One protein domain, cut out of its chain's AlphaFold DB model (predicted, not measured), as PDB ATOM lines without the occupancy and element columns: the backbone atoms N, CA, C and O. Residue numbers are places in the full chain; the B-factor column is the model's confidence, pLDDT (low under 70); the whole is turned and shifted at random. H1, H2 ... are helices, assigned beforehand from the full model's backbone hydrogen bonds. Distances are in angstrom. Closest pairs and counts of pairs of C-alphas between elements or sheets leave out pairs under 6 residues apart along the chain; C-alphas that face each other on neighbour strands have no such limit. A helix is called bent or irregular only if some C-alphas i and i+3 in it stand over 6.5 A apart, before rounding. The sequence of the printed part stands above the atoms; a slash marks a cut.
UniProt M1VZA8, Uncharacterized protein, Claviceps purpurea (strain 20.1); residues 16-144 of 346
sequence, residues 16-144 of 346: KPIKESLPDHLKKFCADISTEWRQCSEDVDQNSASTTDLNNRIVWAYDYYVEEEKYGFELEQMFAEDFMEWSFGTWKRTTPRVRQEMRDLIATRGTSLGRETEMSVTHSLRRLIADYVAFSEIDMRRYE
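Overview. This is residues 16 to 144 of the 346 residues of an uncharacterized protein of Claviceps purpurea (strain 20.1) (UniProt M1VZA8). A small, well-packed helical body has one long helix, H6, sticking out from it as a free arm at the end of an extended stretch; residues 115 to 144 stand free. The core of the body is an up-and-down bundle of H2, H3 and H5, each running against the one before it in the chain, with H1 packed on H2 and short H4 near H2 at one end. The printed part has 129 residues with six named helices, H1 to H6 in chain order, and no named strand; the class is all helix. With the arm the whole is loose, with a radius of gyration of the C-alphas of 20.3 A, and elongated, spanning 70 by 37 by 22 A.

Along the chain. H6, residues 121 to 144, is the longest helix at 34.6 A and ends at C-alpha 144 (58.027, 106.676, 81.372). H2, residues 51 to 67, is 24.1 A long and begins at C-alpha 51 (116.938, 102.022, 77.858). H5, residues 96 to 110, is 19.9 A long, and H3, residues 72 to 82, is 15.7 A. H4, residues 88 to 92, is 6.1 A long. H1, residues 24 to 29, is 10.2 A long and begins at C-alpha 24 (117.578, 79.233, 78.124); it is only just irregular, with C-alphas 25 and 28 7.0 A apart.

Arrangement. H6 is apart from the other five helices. In the bundle, H2 with residues 55 to 62 touches H5, the same way at a shallow tilt of 22 degrees; their closest C-alphas, of Tyr 62 and Met 102, are 6.5 A apart. H5 with residues 106 to 110 touches H3, opposite ways at a steep tilt of 39 degrees, and their closest C-alphas, of Gly 72 and Gly 110, are 4.1 A apart. H2 and H3 are close but not clearly touching, with the C-alphas of Tyr 65 and Leu 75 closest at 7.1 A. H1 and H2 form a helical hairpin at a shallow tilt of 16 degrees, their closest C-alphas, of Leu 26 and Asp 63, 7.3 A apart. H4 touches no helix but is near H2. Every O i to N i+4 pair is within hydrogen-bond range in H2, H3, H4, H5 and H6; in H1 0 of 2 are, beside 2 of 3 O i to N i+3 pairs.

Size, cuts and confidence. The farthest C-alphas, of Glu 20 and Glu 144, are 72.4 A apart. Without the free stretch, the body of 99 residues spans 39 by 32 by 21 A, with a radius of gyration of 13.0 A. The printed part has no cut. The link from H1 to H2, 21 residues, is long. The mean pLDDT of the printed part is 79.7, and residues 111 to 144 are under 70.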
ATOM      1  N   LYS A  16     127.086  93.574  81.537       81.19
ATOM      2  CA  LYS A  16     126.179  92.671  80.829       81.19
ATOM      3  C   LYS A  16     126.288  91.275  81.432       81.19
ATOM      4  O   LYS A  16     127.401  90.871  81.781       81.19
ATOM      5  N   PRO A  17     125.178  90.533  81.559       79.44
ATOM      6  CA  PRO A  17     125.237  89.165  82.040       79.44
ATOM      7  C   PRO A  17     125.963  88.277  81.032       79.44
ATOM      8  O   PRO A  17     125.966  88.538  79.827       79.44
ATOM      9  N   ILE A  18     126.558  87.200  81.532       81.25
ATOM     10  CA  ILE A  18     127.158  86.171  80.690       81.25
ATOM     11  C   ILE A  18     126.017  85.314  80.135       81.25
ATOM     12  O   ILE A  18     125.105  84.927  80.858       81.25
ATOM     13  N   LYS A  19     126.048  85.002  78.836       77.44
ATOM     14  CA  LYS A  19     124.972  84.236  78.183       77.44
ATOM     15  C   LYS A  19     124.730  82.872  78.842       77.44
ATOM     16  O   LYS A  19     123.605  82.394  78.865       77.44
ATOM     17  N   GLU A  20     125.779  82.252  79.371       77.75
ATOM     18  CA  GLU A  20     125.732  80.949  80.044       77.75
ATOM     19  C   GLU A  20     125.083  81.005  81.431       77.75
ATOM     20  O   GLU A  20     124.562  79.995  81.886       77.75
ATOM     21  N   SER A  21     125.058  82.173  82.083       81.06
ATOM     22  CA  SER A  21     124.431  82.343  83.400       81.06
ATOM     23  C   SER A  21     122.936  82.673  83.324       81.06
ATOM     24  O   SER A  21     122.314  82.895  84.359       81.06
ATOM     25  N   LEU A  22     122.366  82.782  82.119       87.00
ATOM     26  CA  LEU A  22     120.949  83.075  81.911       87.00
ATOM     27  C   LEU A  22     120.159  81.791  81.615       87.00
ATOM     28  O   LEU A  22     120.661  80.942  80.870       87.00
ATOM     29  N   PRO A  23     118.909  81.688  82.109       88.00
ATOM     30  CA  PRO A  23     117.956  80.677  81.659       88.00
ATOM     31  C   PRO A  23     117.833  80.642  80.133       88.00
ATOM     32  O   PRO A  23     117.988  81.669  79.461       88.00
ATOM     33  N   ASP A  24     117.550  79.464  79.573       89.06
ATOM     34  CA  ASP A  24     117.578  79.233  78.124       89.06
ATOM     35  C   ASP A  24     116.672  80.195  77.342       89.06
ATOM     36  O   ASP A  24     117.102  80.753  76.325       89.06
ATOM     37  N   HIS A  25     115.466  80.475  77.847       89.00
ATOM     38  CA  HIS A  25     114.520  81.415  77.232       89.00
ATOM     39  C   HIS A  25     114.993  82.869  77.268       89.00
ATOM     40  O   HIS A  25     114.544  83.667  76.441       89.00
ATOM     41  N   LEU A  26     115.928  83.218  78.157       92.25
ATOM     42  CA  LEU A  26     116.452  84.577  78.307       92.25
ATOM     43  C   LEU A  26     117.782  84.820  77.594       92.25
ATOM     44  O   LEU A  26     118.183  85.974  77.413       92.25
ATOM     45  N   LYS A  27     118.463  83.772  77.116       91.00
ATOM     46  CA  LYS A  27     119.757  83.892  76.409       91.00
ATOM     47  C   LYS A  27     119.715  84.855  75.221       91.00
ATOM     48  O   LYS A  27     120.744  85.425  74.846       91.00
ATOM     49  N   LYS A  28     118.536  85.052  74.626       90.50
ATOM     50  CA  LYS A  28     118.284  86.004  73.536       90.50
ATOM     51  C   LYS A  28     118.397  87.474  73.959       90.50
ATOM     52  O   LYS A  28     118.782  88.292  73.132       90.50
ATOM     53  N   PHE A  29     118.168  87.800  75.229       92.44
ATOM     54  CA  PHE A  29     118.213  89.170  75.753       92.44
ATOM     55  C   PHE A  29     119.580  89.595  76.293       92.44
ATOM     56  O   PHE A  29     119.767  90.765  76.599       92.44
ATOM     57  N   CYS A  30     120.554  88.682  76.380       90.88
ATOM     58  CA  CYS A  30     121.872  88.903  76.996       90.88
ATOM     59  C   CYS A  30     122.587  90.197  76.546       90.88
ATOM     60  O   CYS A  30     123.300  90.820  77.328       90.88
ATOM     61  N   ALA A  31     122.390  90.629  75.297       90.62
ATOM     62  CA  ALA A  31     123.006  91.845  74.769       90.62
ATOM     63  C   ALA A  31     122.313  93.150  75.213       90.62
ATOM     64  O   ALA A  31     122.953  94.207  75.161       90.62
ATOM     65  N   ASP A  32     121.043  93.064  75.613       91.00
ATOM     66  CA  ASP A  32     120.102  94.172  75.800       91.00
ATOM     67  C   ASP A  32     119.791  94.480  77.276       91.00
ATOM     68  O   ASP A  32     119.152  95.496  77.555       91.00
ATOM     69  N   ILE A  33     120.245  93.625  78.201       92.31
ATOM     70  CA  ILE A  33     119.993  93.715  79.648       92.31
ATOM     71  C   ILE A  33     121.287  93.876  80.454       92.31
ATOM     72  O   ILE A  33     122.383  93.574  79.964       92.31
ATOM     73  N   SER A  34     121.163  94.333  81.701       92.44
ATOM     74  CA  SER A  34     122.273  94.361  82.666       92.44
ATOM     75  C   SER A  34     122.309  93.104  83.539       92.44
ATOM     76  O   SER A  34     121.373  92.308  83.546       92.44
ATOM     77  N   THR A  35     123.392  92.904  84.292       88.25
ATOM     78  CA  THR A  35     123.518  91.828  85.295       88.25
ATOM     79  C   THR A  35     122.469  91.907  86.402       88.25
ATOM     80  O   THR A  35     122.159  90.898  87.023       88.25
ATOM     81  N   GLU A  36     121.913  93.092  86.637       87.94
ATOM     82  CA  GLU A  36     120.967  93.385  87.718       87.94
ATOM     83  C   GLU A  36     119.506  93.230  87.279       87.94
ATOM     84  O   GLU A  36     118.601  93.597  88.018       87.94
ATOM     85  N   TRP A  37     119.243  92.665  86.095       89.69
ATOM     86  CA  TRP A  37     117.884  92.545  85.556       89.69
ATOM     87  C   TRP A  37     116.899  91.840  86.507       89.69
ATOM     88  O   TRP A  37     115.730  92.206  86.540       89.69
ATOM     89  N   ARG A  38     117.368  90.889  87.333       86.69
ATOM     90  CA  ARG A  38     116.548  90.212  88.360       86.69
ATOM     91  C   ARG A  38     116.157  91.100  89.538       86.69
ATOM     92  O   ARG A  38     115.190  90.797  90.221       86.69
ATOM     93  N   GLN A  39     116.933  92.147  89.799       85.94
ATOM     94  CA  GLN A  39     116.702  93.115  90.873       85.94
ATOM     95  C   GLN A  39     115.979  94.362  90.354       85.94
ATOM     96  O   GLN A  39     115.904  95.369  91.056       85.94
ATOM     97  N   CYS A  40     115.493  94.327  89.110       82.19
ATOM     98  CA  CYS A  40     114.744  95.435  88.548       82.19
ATOM     99  C   CYS A  40     113.489  95.671  89.395       82.19
ATOM    100  O   CYS A  40     112.716  94.748  89.631       82.19
ATOM    101  N   SER A  41     113.321  96.907  89.871       76.12
ATOM    102  CA  SER A  41     112.116  97.325  90.586       76.12
ATOM    103  C   SER A  41     110.903  97.237  89.662       76.12
ATOM    104  O   SER A  41     111.016  97.552  88.476       76.12
ATOM    105  N   GLU A  42     109.738  96.879  90.197       76.50
ATOM    106  CA  GLU A  42     108.472  96.994  89.462       76.50
ATOM    107  C   GLU A  42     108.191  98.462  89.086       76.50
ATOM    108  O   GLU A  42     107.764  98.741  87.962       76.50
ATOM    109  N   ASP A  43     108.578  99.387  89.973       78.56
ATOM    110  CA  ASP A  43     108.358 100.836  89.892       78.56
ATOM    111  C   ASP A  43     109.507 101.586  89.194       78.56
ATOM    112  O   ASP A  43     110.139 102.488  89.754       78.56
ATOM    113  N   VAL A  44     109.844 101.207  87.962       85.44
ATOM    114  CA  VAL A  44     110.838 101.961  87.181       85.44
ATOM    115  C   VAL A  44     110.275 103.340  86.810       85.44
ATOM    116  O   VAL A  44     109.288 103.429  86.079       85.44
ATOM    117  N   ASP A  45     110.938 104.425  87.234       87.06
ATOM    118  CA  ASP A  45     110.579 105.783  86.796       87.06
ATOM    119  C   ASP A  45     110.805 105.934  85.287       87.06
ATOM    120  O   ASP A  45     111.909 106.183  84.798       87.06
ATOM    121  N   GLN A  46     109.718 105.820  84.539       85.38
ATOM    122  CA  GLN A  46     109.698 105.810  83.082       85.38
ATOM    123  C   GLN A  46     110.322 107.053  82.437       85.38
ATOM    124  O   GLN A  46     110.789 106.992  81.293       85.38
ATOM    125  N   ASN A  47     110.316 108.187  83.142       86.31
ATOM    126  CA  ASN A  47     110.810 109.449  82.603       86.31
ATOM    127  C   ASN A  47     112.335 109.537  82.680       86.31
ATOM    128  O   ASN A  47     112.963 110.064  81.759       86.31
ATOM    129  N   SER A  48     112.934 108.992  83.740       87.81
ATOM    130  CA  SER A  48     114.377 109.075  83.994       87.81
ATOM    131  C   SER A  48     115.141 107.784  83.685       87.81
ATOM    132  O   SER A  48     116.348 107.840  83.445       87.81
ATOM    133  N   ALA A  49     114.450 106.644  83.616       90.31
ATOM    134  CA  ALA A  49     115.044 105.333  83.388       90.31
ATOM    135  C   ALA A  49     115.832 105.253  82.081       90.31
ATOM    136  O   ALA A  49     115.426 105.810  81.054       90.31
ATOM    137  N   SER A  50     116.953 104.533  82.095       92.81
ATOM    138  CA  SER A  50     117.725 104.262  80.883       92.81
ATOM    139  C   SER A  50     117.029 103.213  80.007       92.81
ATOM    140  O   SER A  50     116.152 102.477  80.454       92.81
ATOM    141  N   THR A  51     117.432 103.100  78.736       94.19
ATOM    142  CA  THR A  51     116.938 102.022  77.858       94.19
ATOM    143  C   THR A  51     117.207 100.636  78.449       94.19
ATOM    144  O   THR A  51     116.363  99.756  78.316       94.19
ATOM    145  N   THR A  52     118.346 100.446  79.123       93.50
ATOM    146  CA  THR A  52     118.677  99.175  79.776       93.50
ATOM    147  C   THR A  52     117.737  98.886  80.941       93.50
ATOM    148  O   THR A  52     117.289  97.754  81.068       93.50
ATOM    149  N   ASP A  53     117.377  99.888  81.744       93.50
ATOM    150  CA  ASP A  53     116.459  99.698  82.879       93.50
ATOM    151  C   ASP A  53     115.054  99.322  82.397       93.50
ATOM    152  O   ASP A  53     114.433  98.398  82.917       93.50
ATOM    153  N   LEU A  54     114.582  99.976  81.331       95.12
ATOM    154  CA  LEU A  54     113.311  99.625  80.697       95.12
ATOM    155  C   LEU A  54     113.351  98.208  80.099       95.12
ATOM    156  O   LEU A  54     112.389  97.453  80.229       95.12
ATOM    157  N   ASN A  55     114.462  97.821  79.463       95.81
ATOM    158  CA  ASN A  55     114.637  96.459  78.959       95.81
ATOM    159  C   ASN A  55     114.661  95.434  80.099       95.81
ATOM    160  O   ASN A  55     114.030  94.390  79.973       95.81
ATOM    161  N   ASN A  56     115.351  95.735  81.201       94.94
ATOM    162  CA  ASN A  56     115.399  94.884  82.384       94.94
ATOM    163  C   ASN A  56     113.993  94.645  82.945       94.94
ATOM    164  O   ASN A  56     113.655  93.495  83.202       94.94
ATOM    165  N   ARG A  57     113.151  95.686  83.047       95.00
ATOM    166  CA  ARG A  57     111.759  95.548  83.516       95.00
ATOM    167  C   ARG A  57     110.923  94.650  82.607       95.00
ATOM    168  O   ARG A  57     110.178  93.809  83.107       95.00
ATOM    169  N   ILE A  58     111.057  94.796  81.284       95.44
ATOM    170  CA  ILE A  58     110.350  93.922  80.332       95.44
ATOM    171  C   ILE A  58     110.846  92.483  80.446       95.44
ATOM    172  O   ILE A  58     110.037  91.562  80.446       95.44
ATOM    173  N   VAL A  59     112.160  92.274  80.533       95.75
ATOM    174  CA  VAL A  59     112.744  90.930  80.612       95.75
ATOM    175  C   VAL A  59     112.411  90.249  81.934       95.75
ATOM    176  O   VAL A  59     112.161  89.050  81.933       95.75
ATOM    177  N   TRP A  60     112.335  90.999  83.031       95.25
ATOM    178  CA  TRP A  60     111.843  90.492  84.308       95.25
ATOM    179  C   TRP A  60     110.386  90.020  84.203       95.25
ATOM    180  O   TRP A  60     110.095  88.887  84.573       95.25
ATOM    181  N   ALA A  61     109.495  90.825  83.605       94.88
ATOM    182  CA  ALA A  61     108.099  90.423  83.386       94.88
ATOM    183  C   ALA A  61     107.996  89.197  82.466       94.88
ATOM    184  O   ALA A  61     107.236  88.273  82.728       94.88
ATOM    185  N   TYR A  62     108.799  89.172  81.399       95.69
ATOM    186  CA  TYR A  62     108.883  88.042  80.477       95.69
ATOM    187  C   TYR A  62     109.304  86.757  81.202       95.69
ATOM    188  O   TYR A  62     108.697  85.714  80.979       95.69
ATOM    189  N   ASP A  63     110.347  86.824  82.035       95.75
ATOM    190  CA  ASP A  63     110.831  85.688  82.827       95.75
ATOM    191  C   ASP A  63     109.731  85.175  83.750       95.75
ATOM    192  O   ASP A  63     109.387  84.001  83.691       95.75
ATOM    193  N   TYR A  64     109.103  86.086  84.495       94.69
ATOM    194  CA  TYR A  64     108.003  85.772  85.396       94.69
ATOM    195  C   TYR A  64     106.832  85.087  84.671       94.69
ATOM    196  O   TYR A  64     106.387  84.025  85.093       94.69
ATOM    197  N   TYR A  65     106.372  85.611  83.531       95.25
ATOM    198  CA  TYR A  65     105.292  84.978  82.760       95.25
ATOM    199  C   TYR A  65     105.658  83.596  82.218       95.25
ATOM    200  O   TYR A  65     104.778  82.757  82.011       95.25
ATOM    201  N   VAL A  66     106.939  83.373  81.915       93.81
ATOM    202  CA  VAL A  66     107.407  82.085  81.406       93.81
ATOM    203  C   VAL A  66     107.517  81.057  82.521       93.81
ATOM    204  O   VAL A  66     107.012  79.953  82.323       93.81
ATOM    205  N   GLU A  67     108.139  81.422  83.642       93.62
ATOM    206  CA  GLU A  67     108.357  80.559  84.810       93.62
ATOM    207  C   GLU A  67     107.043  80.218  85.519       93.62
ATOM    208  O   GLU A  67     106.814  79.064  85.860       93.62
ATOM    209  N   GLU A  68     106.132  81.185  85.650       92.50
ATOM    210  CA  GLU A  68     104.796  80.969  86.227       92.50
ATOM    211  C   GLU A  68     103.789  80.401  85.220       92.50
ATOM    212  O   GLU A  68     102.585  80.385  85.484       92.50
ATOM    213  N   GLU A  69     104.261  79.992  84.037       91.25
ATOM    214  CA  GLU A  69     103.451  79.347  83.007       91.25
ATOM    215  C   GLU A  69     102.141  80.105  82.711       91.25
ATOM    216  O   GLU A  69     101.058  79.526  82.626       91.25
ATOM    217  N   LYS A  70     102.219  81.431  82.546       89.94
ATOM    218  CA  LYS A  70     101.043  82.264  82.265       89.94
ATOM    219  C   LYS A  70     100.589  82.104  80.811       89.94
ATOM    220  O   LYS A  70     101.394  82.185  79.877       89.94
ATOM    221  N   TYR A  71      99.280  81.939  80.615       90.81
ATOM    222  CA  TYR A  71      98.648  81.782  79.301       90.81
ATOM    223  C   TYR A  71      97.306  82.511  79.215       90.81
ATOM    224  O   TYR A  71      96.678  82.859  80.216       90.81
ATOM    225  N   GLY A  72      96.838  82.689  77.983       84.62
ATOM    226  CA  GLY A  72      95.492  83.138  77.685       84.62
ATOM    227  C   GLY A  72      95.180  84.534  78.194       84.62
ATOM    228  O   GLY A  72      96.035  85.416  78.257       84.62
ATOM    229  N   PHE A  73      93.927  84.689  78.614       83.50
ATOM    230  CA  PHE A  73      93.412  85.929  79.182       83.50
ATOM    231  C   PHE A  73      94.200  86.400  80.416       83.50
ATOM    232  O   PHE A  73      94.364  87.600  80.598       83.50
ATOM    233  N   GLU A  74      94.716  85.482  81.243       87.06
ATOM    234  CA  GLU A  74      95.500  85.847  82.430       87.06
ATOM    235  C   GLU A  74      96.804  86.545  82.034       87.06
ATOM    236  O   GLU A  74      97.107  87.615  82.553       87.06
ATOM    237  N   LEU A  75      97.527  86.009  81.044       89.62
ATOM    238  CA  LEU A  75      98.738  86.644  80.522       89.62
ATOM    239  C   LEU A  75      98.449  88.031  79.927       89.62
ATOM    240  O   LEU A  75      99.197  88.977  80.168       89.62
ATOM    241  N   GLU A  76      97.375  88.157  79.145       87.56
ATOM    242  CA  GLU A  76      96.987  89.438  78.541       87.56
ATOM    243  C   GLU A  76      96.623  90.483  79.601       87.56
ATOM    244  O   GLU A  76      97.031  91.642  79.492       87.56
ATOM    245  N   GLN A  77      95.890  90.073  80.639       85.88
ATOM    246  CA  GLN A  77      95.518  90.944  81.745       85.88
ATOM    247  C   GLN A  77      96.751  91.390  82.539       85.88
ATOM    248  O   GLN A  77      96.920  92.588  82.752       85.88
ATOM    249  N   MET A  78      97.632  90.460  82.920       90.38
ATOM    250  CA  MET A  78      98.852  90.792  83.664       90.38
ATOM    251  C   MET A  78      99.758  91.724  82.861       90.38
ATOM    252  O   MET A  78     100.214  92.733  83.388       90.38
ATOM    253  N   PHE A  79      99.929  91.468  81.560       92.81
ATOM    254  CA  PHE A  79     100.665  92.375  80.681       92.81
ATOM    255  C   PHE A  79     100.054  93.782  80.655       92.81
ATOM    256  O   PHE A  79     100.772  94.783  80.717       92.81
ATOM    257  N   ALA A  80      98.727  93.880  80.559       87.31
ATOM    258  CA  ALA A  80      98.049  95.169  80.561       87.31
ATOM    259  C   ALA A  80      98.209  95.911  81.896       87.31
ATOM    260  O   ALA A  80      98.325  97.135  81.883       87.31
ATOM    261  N   GLU A  81      98.214  95.195  83.020       88.38
ATOM    262  CA  GLU A  81      98.395  95.759  84.360       88.38
ATOM    263  C   GLU A  81      99.844  96.212  84.591       88.38
ATOM    264  O   GLU A  81     100.068  97.376  84.926       88.38
ATOM    265  N   ASP A  82     100.822  95.353  84.296       91.12
ATOM    266  CA  ASP A  82     102.257  95.612  84.479       91.12
ATOM    267  C   ASP A  82     102.772  96.823  83.690       91.12
ATOM    268  O   ASP A  82     103.681  97.534  84.126       91.12
ATOM    269  N   PHE A  83     102.198  97.063  82.509       91.62
ATOM    270  CA  PHE A  83     102.606  98.144  81.613       91.62
ATOM    271  C   PHE A  83     101.524  99.221  81.457       91.62
ATOM    272  O   PHE A  83     101.616 100.046  80.545       91.62
ATOM    273  N   MET A  84     100.519  99.262  82.342       88.25
ATOM    274  CA  MET A  84      99.391 100.204  82.251       88.25
ATOM    275  C   MET A  84      99.847 101.664  82.214       88.25
ATOM    276  O   MET A  84      99.308 102.486  81.471       88.25
ATOM    277  N   GLU A  85     100.857 101.988  83.016       87.12
ATOM    278  CA  GLU A  85     101.373 103.349  83.131       87.12
ATOM    279  C   GLU A  85     102.335 103.713  81.997       87.12
ATOM    280  O   GLU A  85     102.744 104.871  81.885       87.12
ATOM    281  N   TRP A  86     102.737 102.748  81.162       90.25
ATOM    282  CA  TRP A  86     103.745 102.976  80.139       90.25
ATOM    283  C   TRP A  86     103.176 103.732  78.950       90.25
ATOM    284  O   TRP A  86     102.357 103.239  78.175       90.25
ATOM    285  N   SER A  87     103.693 104.940  78.737       89.62
ATOM    286  CA  SER A  87     103.393 105.673  77.511       89.62
ATOM    287  C   SER A  87     103.987 104.968  76.284       89.62
ATOM    288  O   SER A  87     105.024 104.301  76.350       89.62
ATOM    289  N   PHE A  88     103.404 105.206  75.106       85.88
ATOM    290  CA  PHE A  88     103.996 104.748  73.843       85.88
ATOM    291  C   PHE A  88     105.435 105.265  73.651       85.88
ATOM    292  O   PHE A  88     106.274 104.578  73.068       85.88
ATOM    293  N   GLY A  89     105.735 106.467  74.158       88.75
ATOM    294  CA  GLY A  89     107.083 107.030  74.156       88.75
ATOM    295  C   GLY A  89     108.052 106.190  74.984       88.75
ATOM    296  O   GLY A  89     109.112 105.825  74.478       88.75
ATOM    297  N   THR A  90     107.655 105.820  76.205       91.19
ATOM    298  CA  THR A  90     108.404 104.921  77.098       91.19
ATOM    299  C   THR A  90     108.663 103.586  76.409       91.19
ATOM    300  O   THR A  90     109.813 103.174  76.255       91.19
ATOM    301  N   TRP A  91     107.610 102.960  75.878       92.12
ATOM    302  CA  TRP A  91     107.724 101.685  75.177       92.12
ATOM    303  C   TRP A  91     108.643 101.768  73.953       92.12
ATOM    304  O   TRP A  91     109.414 100.853  73.693       92.12
ATOM    305  N   LYS A  92     108.642 102.876  73.201       92.25
ATOM    306  CA  LYS A  92     109.512 103.046  72.024       92.25
ATOM    307  C   LYS A  92     111.005 103.184  72.376       92.25
ATOM    308  O   LYS A  92     111.848 102.924  71.514       92.25
ATOM    309  N   ARG A  93     111.351 103.552  73.616       94.38
ATOM    310  CA  ARG A  93     112.747 103.704  74.079       94.38
ATOM    311  C   ARG A  93     113.460 102.380  74.353       94.38
ATOM    312  O   ARG A  93     114.687 102.380  74.436       94.38
ATOM    313  N   THR A  94     112.720 101.284  74.480       95.06
ATOM    314  CA  THR A  94     113.279  99.935  74.650       95.06
ATOM    315  C   THR A  94     113.896  99.425  73.351       95.06
ATOM    316  O   THR A  94     113.689  99.994  72.266       95.06
ATOM    317  N   THR A  95     114.674  98.348  73.430       95.81
ATOM    318  CA  THR A  95     115.255  97.761  72.222       95.81
ATOM    319  C   THR A  95     114.173  97.054  71.394       95.81
ATOM    320  O   THR A  95     113.287  96.393  71.944       95.81
ATOM    321  N   PRO A  96     114.207  97.165  70.049       92.62
ATOM    322  CA  PRO A  96     113.214  96.528  69.184       92.62
ATOM    323  C   PRO A  96     113.087  95.022  69.412       92.62
ATOM    324  O   PRO A  96     111.981  94.496  69.376       92.62
ATOM    325  N   ARG A  97     114.212  94.356  69.695       93.81
ATOM    326  CA  ARG A  97     114.264  92.925  69.975       93.81
ATOM    327  C   ARG A  97     113.473  92.558  71.228       93.81
ATOM    328  O   ARG A  97     112.636  91.673  71.160       93.81
ATOM    329  N   VAL A  98     113.686  93.267  72.339       94.62
ATOM    330  CA  VAL A  98     112.961  93.016  73.597       94.62
ATOM    331  C   VAL A  98     111.452  93.159  73.394       94.62
ATOM    332  O   VAL A  98     110.686  92.284  73.793       94.62
ATOM    333  N   ARG A  99     111.022  94.205  72.678       93.69
ATOM    334  CA  ARG A  99     109.604  94.379  72.326       93.69
ATOM    335  C   ARG A  99     109.050  93.253  71.467       93.69
ATOM    336  O   ARG A  99     107.889  92.896  71.632       93.69
ATOM    337  N   GLN A 100     109.835  92.780  70.502       91.81
ATOM    338  CA  GLN A 100     109.419  91.721  69.593       91.81
ATOM    339  C   GLN A 100     109.230  90.407  70.348       91.81
ATOM    340  O   GLN A 100     108.187  89.793  70.220       91.81
ATOM    341  N   GLU A 101     110.169  90.028  71.208       94.38
ATOM    342  CA  GLU A 101     110.057  88.781  71.967       94.38
ATOM    343  C   GLU A 101     108.881  88.803  72.955       94.38
ATOM    344  O   GLU A 101     108.192  87.800  73.110       94.38
ATOM    345  N   MET A 102     108.616  89.946  73.599       93.81
ATOM    346  CA  MET A 102     107.454  90.092  74.486       93.81
ATOM    347  C   MET A 102     106.132  89.996  73.713       93.81
ATOM    348  O   MET A 102     105.196  89.322  74.129       93.81
ATOM    349  N   ARG A 103     106.075  90.631  72.543       89.94
ATOM    350  CA  ARG A 103     104.963  90.503  71.597       89.94
ATOM    351  C   ARG A 103     104.763  89.059  71.159       89.94
ATOM    352  O   ARG A 103     103.633  88.590  71.160       89.94
ATOM    353  N   ASP A 104     105.837  88.368  70.796       90.38
ATOM    354  CA  ASP A 104     105.783  86.987  70.324       90.38
ATOM    355  C   ASP A 104     105.331  86.048  71.453       90.38
ATOM    356  O   ASP A 104     104.561  85.121  71.200       90.38
ATOM    357  N   LEU A 105     105.719  86.323  72.706       91.69
ATOM    358  CA  LEU A 105     105.206  85.619  73.886       91.69
ATOM    359  C   LEU A 105     103.690  85.792  74.021       91.69
ATOM    360  O   LEU A 105     102.980  84.794  74.114       91.69
ATOM    361  N   ILE A 106     103.186  87.028  73.976       88.62
ATOM    362  CA  ILE A 106     101.743  87.313  74.074       88.62
ATOM    363  C   ILE A 106     100.992  86.718  72.880       88.62
ATOM    364  O   ILE A 106      99.936  86.122  73.051       88.62
ATOM    365  N   ALA A 107     101.538  86.803  71.669       82.62
ATOM    366  CA  ALA A 107     100.911  86.211  70.493       82.62
ATOM    367  C   ALA A 107     100.822  84.682  70.617       82.62
ATOM    368  O   ALA A 107      99.770  84.105  70.358       82.62
ATOM    369  N   THR A 108     101.905  84.035  71.058       87.50
ATOM    370  CA  THR A 108     101.991  82.569  71.145       87.50
ATOM    371  C   THR A 108     101.210  82.007  72.330       87.50
ATOM    372  O   THR A 108     100.629  80.930  72.218       87.50
ATOM    373  N   ARG A 109     101.215  82.702  73.473       85.19
ATOM    374  CA  ARG A 109     100.652  82.209  74.742       85.19
ATOM    375  C   ARG A 109      99.384  82.929  75.181       85.19
ATOM    376  O   ARG A 109      98.551  82.308  75.828       85.19
ATOM    377  N   GLY A 110      99.248  84.215  74.869       70.12
ATOM    378  CA  GLY A 110      98.120  85.069  75.267       70.12
ATOM    379  C   GLY A 110      96.874  84.809  74.432       70.12
ATOM    380  O   GLY A 110      95.765  84.789  74.959       70.12
ATOM    381  N   THR A 111      97.047  84.426  73.164       65.50
ATOM    382  CA  THR A 111      95.943  83.813  72.432       65.50
ATOM    383  C   THR A 111      95.773  82.371  72.890       65.50
ATOM    384  O   THR A 111      96.311  81.422  72.322       65.50
ATOM    385  N   SER A 112      94.931  82.174  73.901       48.50
ATOM    386  CA  SER A 112      94.141  80.953  73.946       48.50
ATOM    387  C   SER A 112      93.264  80.925  72.690       48.50
ATOM    388  O   SER A 112      92.066  81.187  72.745       48.50
ATOM    389  N   LEU A 113      93.824  80.491  71.558       42.59
ATOM    390  CA  LEU A 113      93.083  79.628  70.647       42.59
ATOM    391  C   LEU A 113      92.885  78.291  71.372       42.59
ATOM    392  O   LEU A 113      93.357  77.238  70.949       42.59
ATOM    393  N   GLY A 114      92.177  78.349  72.504       38.53
ATOM    394  CA  GLY A 114      91.449  77.211  72.994       38.53
ATOM    395  C   GLY A 114      90.576  76.797  71.828       38.53
ATOM    396  O   GLY A 114      89.697  77.533  71.384       38.53
ATOM    397  N   ARG A 115      90.844  75.604  71.318       39.19
ATOM    398  CA  ARG A 115      90.032  74.887  70.338       39.19
ATOM    399  C   ARG A 115      88.646  74.507  70.905       39.19
ATOM    400  O   ARG A 115      88.021  73.576  70.422       39.19
ATOM    401  N   GLU A 116      88.185  75.225  71.928       41.06
ATOM    402  CA  GLU A 116      86.988  75.049  72.747       41.06
ATOM    403  C   GLU A 116      86.634  76.443  73.299       41.06
ATOM    404  O   GLU A 116      86.970  76.835  74.406       41.06
ATOM    405  N   THR A 117      86.111  77.362  72.506       42.22
ATOM    406  CA  THR A 117      84.691  77.429  72.179       42.22
ATOM    407  C   THR A 117      84.566  78.519  71.126       42.22
ATOM    408  O   THR A 117      84.981  79.655  71.342       42.22
ATOM    409  N   GLU A 118      83.995  78.184  69.973       42.47
ATOM    410  CA  GLU A 118      83.644  79.139  68.921       42.47
ATOM    411  C   GLU A 118      82.517  80.080  69.383       42.47
ATOM    412  O   GLU A 118      81.436  80.133  68.798       42.47
ATOM    413  N   MET A 119      82.733  80.888  70.417       49.06
ATOM    414  CA  MET A 119      81.982  82.130  70.517       49.06
ATOM    415  C   MET A 119      82.658  83.105  69.570       49.06
ATOM    416  O   MET A 119      83.555  83.858  69.941       49.06
ATOM    417  N   SER A 120      82.247  83.023  68.299       53.28
ATOM    418  CA  SER A 120      82.662  83.964  67.260       53.28
ATOM    419  C   SER A 120      82.610  85.393  67.803       53.28
ATOM    420  O   SER A 120      81.730  85.732  68.595       53.28
ATOM    421  N   VAL A 121      83.509  86.261  67.345       48.47
ATOM    422  CA  VAL A 121      83.497  87.699  67.675       48.47
ATOM    423  C   VAL A 121      82.093  88.300  67.502       48.47
ATOM    424  O   VAL A 121      81.662  89.147  68.278       48.47
ATOM    425  N   THR A 122      81.323  87.781  66.541       45.56
ATOM    426  CA  THR A 122      79.915  88.111  66.314       45.56
ATOM    427  C   THR A 122      78.993  87.715  67.471       45.56
ATOM    428  O   THR A 122      78.059  88.452  67.764       45.56
ATOM    429  N   HIS A 123      79.226  86.586  68.143       49.50
ATOM    430  CA  HIS A 123      78.490  86.161  69.336       49.50
ATOM    431  C   HIS A 123      78.800  87.058  70.543       49.50
ATOM    432  O   HIS A 123      77.869  87.522  71.199       49.50
ATOM    433  N   SER A 124      80.073  87.387  70.783       53.97
ATOM    434  CA  SER A 124      80.468  88.297  71.870       53.97
ATOM    435  C   SER A 124      79.919  89.713  71.663       53.97
ATOM    436  O   SER A 124      79.352  90.294  72.587       53.97
ATOM    437  N   LEU A 125      79.974  90.238  70.432       54.38
ATOM    438  CA  LEU A 125      79.351  91.523  70.088       54.38
ATOM    439  C   LEU A 125      77.820  91.476  70.167       54.38
ATOM    440  O   LEU A 125      77.216  92.407  70.691       54.38
ATOM    441  N   ARG A 126      77.176  90.402  69.688       49.09
ATOM    442  CA  ARG A 126      75.713  90.248  69.791       49.09
ATOM    443  C   ARG A 126      75.248  90.198  71.236       49.09
ATOM    444  O   ARG A 126      74.235  90.812  71.541       49.09
ATOM    445  N   ARG A 127      75.981  89.513  72.113       58.41
ATOM    446  CA  ARG A 127      75.663  89.447  73.541       58.41
ATOM    447  C   ARG A 127      75.814  90.814  74.211       58.41
ATOM    448  O   ARG A 127      74.905  91.239  74.907       58.41
ATOM    449  N   LEU A 128      76.888  91.546  73.911       61.59
ATOM    450  CA  LEU A 128      77.128  92.883  74.466       61.59
ATOM    451  C   LEU A 128      76.067  93.901  74.004       61.59
ATOM    452  O   LEU A 128      75.586  94.704  74.801       61.59
ATOM    453  N   ILE A 129      75.643  93.824  72.737       63.88
ATOM    454  CA  ILE A 129      74.549  94.645  72.198       63.88
ATOM    455  C   ILE A 129      73.199  94.235  72.806       63.88
ATOM    456  O   ILE A 129      72.419  95.109  73.176       63.88
ATOM    457  N   ALA A 130      72.915  92.936  72.939       52.28
ATOM    458  CA  ALA A 130      71.664  92.444  73.518       52.28
ATOM    459  C   ALA A 130      71.517  92.841  74.993       52.28
ATOM    460  O   ALA A 130      70.454  93.317  75.386       52.28
ATOM    461  N   ASP A 131      72.591  92.727  75.778       55.56
ATOM    462  CA  ASP A 131      72.605  93.155  77.174       55.56
ATOM    463  C   ASP A 131      72.374  94.673  77.265       55.56
ATOM    464  O   ASP A 131      71.504  95.121  78.007       55.56
ATOM    465  N   TYR A 132      73.054  95.482  76.445       57.53
ATOM    466  CA  TYR A 132      72.857  96.937  76.439       57.53
ATOM    467  C   TYR A 132      71.426  97.350  76.061       57.53
ATOM    468  O   TYR A 132      70.834  98.206  76.721       57.53
ATOM    469  N   VAL A 133      70.845  96.726  75.030       60.03
ATOM    470  CA  VAL A 133      69.472  97.016  74.591       60.03
ATOM    471  C   VAL A 133      68.463  96.607  75.666       60.03
ATOM    472  O   VAL A 133      67.608  97.419  76.020       60.03
ATOM    473  N   ALA A 134      68.616  95.423  76.267       57.47
ATOM    474  CA  ALA A 134      67.760  94.969  77.362       57.47
ATOM    475  C   ALA A 134      67.843  95.898  78.587       57.47
ATOM    476  O   ALA A 134      66.820  96.223  79.192       57.47
ATOM    477  N   PHE A 135      69.036  96.401  78.924       53.69
ATOM    478  CA  PHE A 135      69.202  97.395  79.988       53.69
ATOM    479  C   PHE A 135      68.582  98.755  79.628       53.69
ATOM    480  O   PHE A 135      67.988  99.394  80.497       53.69
ATOM    481  N   SER A 136      68.657  99.177  78.362       58.06
ATOM    482  CA  SER A 136      68.064 100.440  77.900       58.06
ATOM    483  C   SER A 136      66.530 100.419  77.895       58.06
ATOM    484  O   SER A 136      65.908 101.406  78.284       58.06
ATOM    485  N   GLU A 137      65.904  99.290  77.551       55.41
ATOM    486  CA  GLU A 137      64.443  99.140  77.584       55.41
ATOM    487  C   GLU A 137      63.898  99.111  79.017       55.41
ATOM    488  O   GLU A 137      62.831  99.668  79.291       55.41
ATOM    489  N   ILE A 138      64.642  98.510  79.953       57.16
ATOM    490  CA  ILE A 138      64.287  98.500  81.378       57.16
ATOM    491  C   ILE A 138      64.398  99.910  81.980       57.16
ATOM    492  O   ILE A 138      63.544 100.297  82.783       57.16
ATOM    493  N   ASP A 139      65.403 100.698  81.586       56.31
ATOM    494  CA  ASP A 139      65.565 102.075  82.070       56.31
ATOM    495  C   ASP A 139      64.576 103.057  81.414       56.31
ATOM    496  O   ASP A 139      64.071 103.946  82.103       56.31
ATOM    497  N   MET A 140      64.220 102.880  80.134       54.53
ATOM    498  CA  MET A 140      63.201 103.716  79.481       54.53
ATOM    499  C   MET A 140      61.795 103.477  80.042       54.53
ATOM    500  O   MET A 140      61.070 104.443  80.268       54.53
ATOM    501  N   ARG A 141      61.423 102.231  80.370       58.22
ATOM    502  CA  ARG A 141      60.130 101.958  81.029       58.22
ATOM    503  C   ARG A 141      60.025 102.599  82.414       58.22
ATOM    504  O   ARG A 141      58.972 103.118  82.761       58.22
ATOM    505  N   ARG A 142      61.120 102.623  83.184       57.59
ATOM    506  CA  ARG A 142      61.160 103.322  84.482       57.59
ATOM    507  C   ARG A 142      61.056 104.838  84.329       57.59
ATOM    508  O   ARG A 142      60.435 105.487  85.159       57.59
ATOM    509  N   TYR A 143      61.636 105.390  83.266       58.19
ATOM    510  CA  TYR A 143      61.536 106.817  82.976       58.19
ATOM    511  C   TYR A 143      60.109 107.221  82.563       58.19
ATOM    512  O   TYR A 143      59.603 108.242  83.020       58.19
ATOM    513  N   GLU A 144      59.420 106.406  81.759       58.19
ATOM    514  CA  GLU A 144      58.027 106.676  81.372       58.19
ATOM    515  C   GLU A 144      57.037 106.575  82.546       58.19
ATOM    516  O   GLU A 144      56.103 107.379  82.612       58.19
TER     517      GLU A 144